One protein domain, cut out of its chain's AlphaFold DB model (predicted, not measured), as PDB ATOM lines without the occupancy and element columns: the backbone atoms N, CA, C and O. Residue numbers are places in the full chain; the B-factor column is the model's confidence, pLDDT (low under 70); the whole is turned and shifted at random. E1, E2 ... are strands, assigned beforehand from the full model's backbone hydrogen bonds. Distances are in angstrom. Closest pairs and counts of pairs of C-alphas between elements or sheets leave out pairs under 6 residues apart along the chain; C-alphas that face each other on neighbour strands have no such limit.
ATOM      1  N   VAL A 144      -3.370 -24.539  35.361       87.88
ATOM      2  CA  VAL A 144      -2.481 -25.059  34.313       87.88
ATOM      3  C   VAL A 144      -1.299 -25.761  34.961       87.88
ATOM      4  O   VAL A 144      -0.648 -25.225  35.853       87.88
ATOM      5  N   GLN A 145      -0.972 -26.957  34.475       89.25
ATOM      6  CA  GLN A 145       0.258 -27.627  34.878       89.25
ATOM      7  C   GLN A 145       1.455 -26.962  34.195       89.25
ATOM      8  O   GLN A 145       1.467 -26.827  32.970       89.25
ATOM      9  N   ILE A 146       2.484 -26.591  34.952       90.44
ATOM     10  CA  ILE A 146       3.702 -25.991  34.402       90.44
ATOM     11  C   ILE A 146       4.874 -26.945  34.610       90.44
ATOM     12  O   ILE A 146       5.169 -27.370  35.724       90.44
ATOM     13  N   ALA A 147       5.544 -27.301  33.519       89.75
ATOM     14  CA  ALA A 147       6.752 -28.111  33.541       89.75
ATOM     15  C   ALA A 147       7.956 -27.262  33.146       89.75
ATOM     16  O   ALA A 147       7.980 -26.724  32.041       89.75
ATOM     17  N   VAL A 148       8.954 -27.176  34.018       89.81
ATOM     18  CA  VAL A 148      10.219 -26.490  33.749       89.81
ATOM     19  C   VAL A 148      11.269 -27.536  33.396       89.81
ATOM     20  O   VAL A 148      11.419 -28.530  34.103       89.81
ATOM     21  N   HIS A 149      11.971 -27.332  32.287       87.38
ATOM     22  CA  HIS A 149      13.041 -28.200  31.806       87.38
ATOM     23  C   HIS A 149      14.362 -27.441  31.742       87.38
ATOM     24  O   HIS A 149      14.383 -26.312  31.257       87.38
ATOM     25  N   HIS A 150      15.474 -28.051  32.141       86.38
ATOM     26  CA  HIS A 150      16.792 -27.454  31.931       86.38
ATOM     27  C   HIS A 150      17.157 -27.433  30.444       86.38
ATOM     28  O   HIS A 150      16.974 -28.410  29.718       86.38
ATOM     29  N   ALA A 151      17.703 -26.315  29.968       85.69
ATOM     30  CA  ALA A 151      18.095 -26.160  28.569       85.69
ATOM     31  C   ALA A 151      19.239 -27.099  28.148       85.69
ATOM     32  O   ALA A 151      19.338 -27.444  26.972       85.69
ATOM     33  N   THR A 152      20.103 -27.495  29.087       83.81
ATOM     34  CA  THR A 152      21.336 -28.253  28.828       83.81
ATOM     35  C   THR A 152      21.090 -29.718  28.495       83.81
ATOM     36  O   THR A 152      21.745 -30.261  27.609       83.81
ATOM     37  N   ASP A 153      20.156 -30.358  29.189       86.69
ATOM     38  CA  ASP A 153      19.900 -31.800  29.104       86.69
ATOM     39  C   ASP A 153      18.418 -32.131  28.876       86.69
ATOM     40  O   ASP A 153      18.048 -33.300  28.764       86.69
ATOM     41  N   ASN A 154      17.565 -31.104  28.773       81.31
ATOM     42  CA  ASN A 154      16.115 -31.221  28.641       81.31
ATOM     43  C   ASN A 154      15.459 -32.018  29.786       81.31
ATOM     44  O   ASN A 154      14.302 -32.443  29.667       81.31
ATOM     45  N   THR A 155      16.173 -32.213  30.900       86.31
ATOM     46  CA  THR A 155      15.632 -32.867  32.089       86.31
ATOM     47  C   THR A 155      14.578 -31.969  32.709       86.31
ATOM     48  O   THR A 155      14.714 -30.746  32.743       86.31
ATOM     49  N   GLN A 156      13.475 -32.570  33.148       85.31
ATOM     50  CA  GLN A 156      12.449 -31.825  33.856       85.31
ATOM     51  C   GLN A 156      12.966 -31.493  35.257       85.31
ATOM     52  O   GLN A 156      13.165 -32.399  36.060       85.31
ATOM     53  N   SER A 157      13.167 -30.208  35.537       81.12
ATOM     54  CA  SER A 157      13.621 -29.730  36.841       81.12
ATOM     55  C   SER A 157      12.465 -29.603  37.821       81.12
ATOM     56  O   SER A 157      12.579 -29.994  38.979       81.12
ATOM     57  N   ILE A 158      11.335 -29.073  37.345       83.75
ATOM     58  CA  ILE A 158      10.177 -28.769  38.180       83.75
ATOM     59  C   ILE A 158       8.907 -29.203  37.448       83.75
ATOM     60  O   ILE A 158       8.716 -28.953  36.250       83.75
ATOM     61  N   LEU A 159       8.014 -29.871  38.176       86.44
ATOM     62  CA  LEU A 159       6.639 -30.107  37.757       86.44
ATOM     63  C   LEU A 159       5.706 -29.443  38.761       86.44
ATOM     64  O   LEU A 159       5.467 -29.984  39.838       86.44
ATOM     65  N   ILE A 160       5.149 -28.298  38.388       84.94
ATOM     66  CA  ILE A 160       4.132 -27.629  39.186       84.94
ATOM     67  C   ILE A 160       2.771 -28.081  38.684       84.94
ATOM     68  O   ILE A 160       2.382 -27.795  37.550       84.94
ATOM     69  N   SER A 161       2.055 -28.813  39.529       84.62
ATOM     70  CA  SER A 161       0.653 -29.141  39.290       84.62
ATOM     71  C   SER A 161      -0.201 -28.288  40.222       84.62
ATOM     72  O   SER A 161       0.115 -28.240  41.412       84.62
ATOM     73  N   PRO A 162      -1.244 -27.614  39.713       82.88
ATOM     74  CA  PRO A 162      -2.129 -26.827  40.556       82.88
ATOM     75  C   PRO A 162      -2.749 -27.706  41.646       82.88
ATOM     76  O   PRO A 162      -3.155 -28.848  41.387       82.88
ATOM     77  N   ARG A 163      -2.812 -27.174  42.868       72.25
ATOM     78  CA  ARG A 163      -3.543 -27.784  43.980       72.25
ATOM     79  C   ARG A 163      -5.026 -27.631  43.664       72.25
ATOM     80  O   ARG A 163      -5.574 -26.538  43.704       72.25
ATOM     81  N   ARG A 164      -5.672 -28.725  43.279       67.75
ATOM     82  CA  ARG A 164      -7.117 -28.728  43.046       67.75
ATOM     83  C   ARG A 164      -7.856 -28.788  44.379       67.75
ATOM     84  O   ARG A 164      -7.577 -29.695  45.162       67.75
ATOM     85  N   ALA A 165      -8.846 -27.923  44.578       53.69
ATOM     86  CA  ALA A 165      -9.926 -28.172  45.539       53.69
ATOM     87  C   ALA A 165     -11.069 -28.998  44.900       53.69
ATOM     88  O   ALA A 165     -11.904 -29.590  45.579       53.69
ATOM     89  N   ASP A 166     -11.079 -29.083  43.573       60.97
ATOM     90  CA  ASP A 166     -12.235 -29.441  42.775       60.97
ATOM     91  C   ASP A 166     -11.759 -30.178  41.516       60.97
ATOM     92  O   ASP A 166     -10.834 -29.759  40.826       60.97
ATOM     93  N   ASN A 167     -12.352 -31.340  41.235       62.12
ATOM     94  CA  ASN A 167     -11.910 -32.353  40.261       62.12
ATOM     95  C   ASN A 167     -11.871 -31.911  38.775       62.12
ATOM     96  O   ASN A 167     -11.878 -32.760  37.881       62.12
ATOM     97  N   ASN A 168     -11.825 -30.613  38.482       61.81
ATOM     98  CA  ASN A 168     -11.792 -30.049  37.141       61.81
ATOM     99  C   ASN A 168     -10.569 -30.541  36.363       61.81
ATOM    100  O   ASN A 168      -9.457 -30.432  36.874       61.81
ATOM    101  N   PRO A 169     -10.726 -31.080  35.139       67.12
ATOM    102  CA  PRO A 169      -9.595 -31.505  34.318       67.12
ATOM    103  C   PRO A 169      -8.605 -30.344  34.122       67.12
ATOM    104  O   PRO A 169      -9.005 -29.188  34.083       67.12
ATOM    105  N   LEU A 170      -7.301 -30.650  34.040       70.94
ATOM    106  CA  LEU A 170      -6.280 -29.629  33.794       70.94
ATOM    107  C   LEU A 170      -6.592 -28.993  32.439       70.94
ATOM    108  O   LEU A 170      -6.765 -29.728  31.463       70.94
ATOM    109  N   GLU A 171      -6.635 -27.664  32.370       72.56
ATOM    110  CA  GLU A 171      -6.930 -26.962  31.111       72.56
ATOM    111  C   GLU A 171      -5.810 -27.150  30.081       72.56
ATOM    112  O   GLU A 171      -6.027 -27.093  28.870       72.56
ATOM    113  N   GLY A 172      -4.600 -27.440  30.556       79.88
ATOM    114  CA  GLY A 172      -3.468 -27.756  29.709       79.88
ATOM    115  C   GLY A 172      -2.175 -27.934  30.492       79.88
ATOM    116  O   GLY A 172      -2.148 -27.940  31.727       79.88
ATOM    117  N   ARG A 173      -1.087 -28.077  29.734       84.38
ATOM    118  CA  ARG A 173       0.280 -28.098  30.252       84.38
ATOM    119  C   ARG A 173       1.118 -27.057  29.522       84.38
ATOM    120  O   ARG A 173       1.300 -27.162  28.309       84.38
ATOM    121  N   LEU A 174       1.651 -26.094  30.264       86.12
ATOM    122  CA  LEU A 174       2.673 -25.173  29.786       86.12
ATOM    123  C   LEU A 174       4.049 -25.802  30.015       86.12
ATOM    124  O   LEU A 174       4.324 -26.360  31.077       86.12
ATOM    125  N   MET A 175       4.920 -25.721  29.016       87.38
ATOM    126  CA  MET A 175       6.302 -26.171  29.137       87.38
ATOM    127  C   MET A 175       7.231 -24.968  29.034       87.38
ATOM    128  O   MET A 175       7.153 -24.202  28.074       87.38
ATOM    129  N   LEU A 176       8.105 -24.822  30.019       88.62
ATOM    130  CA  LEU A 176       9.120 -23.786  30.100       88.62
ATOM    131  C   LEU A 176      10.503 -24.430  30.007       88.62
ATOM    132  O   LEU A 176      10.731 -25.520  30.531       88.62
ATOM    133  N   ARG A 177      11.434 -23.750  29.350       89.19
ATOM    134  CA  ARG A 177      12.850 -24.097  29.297       89.19
ATOM    135  C   ARG A 177      13.624 -23.093  30.130       89.19
ATOM    136  O   ARG A 177      13.626 -21.914  29.810       89.19
ATOM    137  N   LEU A 178      14.297 -23.575  31.161       89.88
ATOM    138  CA  LEU A 178      15.189 -22.815  32.015       89.88
ATOM    139  C   LEU A 178      16.621 -22.889  31.473       89.88
ATOM    140  O   LEU A 178      17.257 -23.946  31.478       89.88
ATOM    141  N   THR A 179      17.136 -21.749  31.033       86.81
ATOM    142  CA  THR A 179      18.528 -21.560  30.625       86.81
ATOM    143  C   THR A 179      19.277 -20.839  31.739       86.81
ATOM    144  O   THR A 179      19.059 -19.651  31.968       86.81
ATOM    145  N   THR A 180      20.178 -21.540  32.423       85.19
ATOM    146  CA  THR A 180      21.062 -20.945  33.435       85.19
ATOM    147  C   THR A 180      22.417 -20.602  32.829       85.19
ATOM    148  O   THR A 180      23.012 -21.430  32.139       85.19
ATOM    149  N   PHE A 181      22.929 -19.407  33.102       82.75
ATOM    150  CA  PHE A 181      24.256 -18.977  32.670       82.75
ATOM    151  C   PHE A 181      25.000 -18.328  33.829       82.75
ATOM    152  O   PHE A 181      24.449 -17.518  34.568       82.75
ATOM    153  N   THR A 182      26.270 -18.682  33.978       83.06
ATOM    154  CA  THR A 182      27.129 -18.156  35.036       83.06
ATOM    155  C   THR A 182      28.138 -17.201  34.415       83.06
ATOM    156  O   THR A 182      28.960 -17.615  33.598       83.06
ATOM    157  N   ALA A 183      28.080 -15.924  34.789       76.81
ATOM    158  CA  ALA A 183      29.109 -14.954  34.445       76.81
ATOM    159  C   ALA A 183      30.123 -14.879  35.586       76.81
ATOM    160  O   ALA A 183      29.768 -14.592  36.728       76.81
ATOM    161  N   VAL A 184      31.391 -15.118  35.270       81.69
ATOM    162  CA  VAL A 184      32.494 -14.956  36.219       81.69
ATOM    163  C   VAL A 184      33.203 -13.645  35.894       81.69
ATOM    164  O   VAL A 184      33.737 -13.480  34.798       81.69
ATOM    165  N   ASN A 185      33.188 -12.704  36.832       83.94
ATOM    166  CA  ASN A 185      34.072 -11.541  36.840       83.94
ATOM    167  C   ASN A 185      35.243 -11.817  37.802       83.94
ATOM    168  O   ASN A 185      35.157 -12.704  38.646       83.94
ATOM    169  N   ALA A 186      36.325 -11.043  37.705       82.06
ATOM    170  CA  ALA A 186      37.542 -11.164  38.507       82.06
ATOM    171  C   ALA A 186      37.299 -11.254  40.026       82.06
ATOM    172  O   ALA A 186      38.141 -11.788  40.740       82.06
ATOM    173  N   THR A 187      36.171 -10.736  40.516       89.06
ATOM    174  CA  THR A 187      35.821 -10.736  41.939       89.06
ATOM    175  C   THR A 187      34.597 -11.576  42.288       89.06
ATOM    176  O   THR A 187      34.504 -12.002  43.431       89.06
ATOM    177  N   ASN A 188      33.682 -11.836  41.347       83.44
ATOM    178  CA  ASN A 188      32.363 -12.400  41.645       83.44
ATOM    179  C   ASN A 188      31.888 -13.372  40.563       83.44
ATOM    180  O   ASN A 188      32.042 -13.118  39.367       83.44
ATOM    181  N   THR A 189      31.201 -14.422  40.999       85.50
ATOM    182  CA  THR A 189      30.429 -15.319  40.139       85.50
ATOM    183  C   THR A 189      28.955 -14.952  40.263       85.50
ATOM    184  O   THR A 189      28.401 -15.018  41.355       85.50
ATOM    185  N   VAL A 190      28.322 -14.550  39.160       78.75
ATOM    186  CA  VAL A 190      26.890 -14.224  39.110       78.75
ATOM    187  C   VAL A 190      26.186 -15.248  38.231       78.75
ATOM    188  O   VAL A 190      26.518 -15.393  37.054       78.75
ATOM    189  N   SER A 191      25.215 -15.956  38.797       78.50
ATOM    190  CA  SER A 191      24.341 -16.862  38.056       78.50
ATOM    191  C   SER A 191      23.071 -16.136  37.628       78.50
ATOM    192  O   SER A 191      22.456 -15.414  38.406       78.50
ATOM    193  N   TYR A 192      22.681 -16.349  36.381       81.69
ATOM    194  CA  TYR A 192      21.471 -15.825  35.768       81.69
ATOM    195  C   TYR A 192      20.620 -16.990  35.268       81.69
ATOM    196  O   TYR A 192      21.149 -18.039  34.893       81.69
ATOM    197  N   ALA A 193      19.307 -16.791  35.219       84.00
ATOM    198  CA  ALA A 193      18.335 -17.803  34.829       84.00
ATOM    199  C   ALA A 193      17.282 -17.189  33.907       84.00
ATOM    200  O   ALA A 193      16.601 -16.256  34.307       84.00
ATOM    201  N   HIS A 194      17.131 -17.703  32.688       88.44
ATOM    202  CA  HIS A 194      16.130 -17.250  31.721       88.44
ATOM    203  C   HIS A 194      15.119 -18.357  31.420       88.44
ATOM    204  O   HIS A 194      15.516 -19.508  31.257       88.44
ATOM    205  N   TYR A 195      13.835 -18.008  31.306       88.56
ATOM    206  CA  TYR A 195      12.772 -18.944  30.940       88.56
ATOM    207  C   TYR A 195      12.270 -18.669  29.521       88.56
ATOM    208  O   TYR A 195      11.795 -17.571  29.230       88.56
ATOM    209  N   ASP A 196      12.306 -19.692  28.673       88.94
ATOM    210  CA  ASP A 196      11.726 -19.692  27.331       88.94
ATOM    211  C   ASP A 196      10.483 -20.589  27.286       88.94
ATOM    212  O   ASP A 196      10.439 -21.642  27.920       88.94
ATOM    213  N   ALA A 197       9.471 -20.229  26.497       88.25
ATOM    214  CA  ALA A 197       8.355 -21.135  26.241       88.25
ATOM    215  C   ALA A 197       8.795 -22.271  25.300       88.25
ATOM    216  O   ALA A 197       9.384 -22.025  24.246       88.25
ATOM    217  N   ILE A 198       8.479 -23.520  25.650       85.12
ATOM    218  CA  ILE A 198       8.662 -24.663  24.752       85.12
ATOM    219  C   ILE A 198       7.349 -24.893  24.011       85.12
ATOM    220  O   ILE A 198       6.413 -25.505  24.527       85.12
ATOM    221  N   GLU A 199       7.290 -24.438  22.764       83.69
ATOM    222  CA  GLU A 199       6.208 -24.825  21.869       83.69
ATOM    223  C   GLU A 199       6.379 -26.294  21.486       83.69
ATOM    224  O   GLU A 199       7.356 -26.688  20.840       83.69
ATOM    225  N   LYS A 200       5.413 -27.131  21.873       70.31
ATOM    226  CA  LYS A 200       5.342 -28.498  21.371       70.31
ATOM    227  C   LYS A 200       5.018 -28.411  19.878       70.31
ATOM    228  O   LYS A 200       3.861 -28.248  19.496       70.31
TER     229      LYS A 200
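AT A GLANCE: This is residues 144 to 200 of the 321 residues of an uncharacterized protein of Diploscapter pachys (UniProt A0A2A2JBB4). Two strand hairpins, the short E1-E2 and the long E3-E4, lie side by side as one strongly twisted sheet, with no named helix over it. The tip of the long hairpin, residues 184 to 189, sticks out at one end, and the loop of residues 161 to 172 swings out at the other. The printed part has 57 residues, all-strand in class, in the mixed order E2, E1, E3, E4. It is only just extended, close to loose, with a radius of gyration of the C-alphas of 15.4 A and spans of 54 by 25 by 15 A.

IN THESE COORDINATES: E3, residues 173 to 184, measures 35.3 A, and E4, residues 189 to 197, 26.7 A, ending at C-alpha 197 (8.355, -21.135, 26.241). E1, residues 145 to 150, begins at C-alpha 145 (0.258, -27.627, 34.878); E2 is residues 156 to 160.

HOW THE PARTS SIT: E1 and E3 are parallel at 32 degrees, with N 149 and O 176 2.8 A apart. E3 and E4 are antiparallel at 157 degrees, with N 181 and O 192 2.9 A apart. E2 and E1 are antiparallel at 162 degrees, with N 148 and O 158 2.9 A apart. E2 and E4, the edge strands, are apart.

THE WHOLE: The C-alphas farthest apart, of Asn 167 and Ala 186, are 53.8 A apart. The printed part has no cut. The link E2 to E3 is long, and within it residues 164 to 169 have pLDDT under 70.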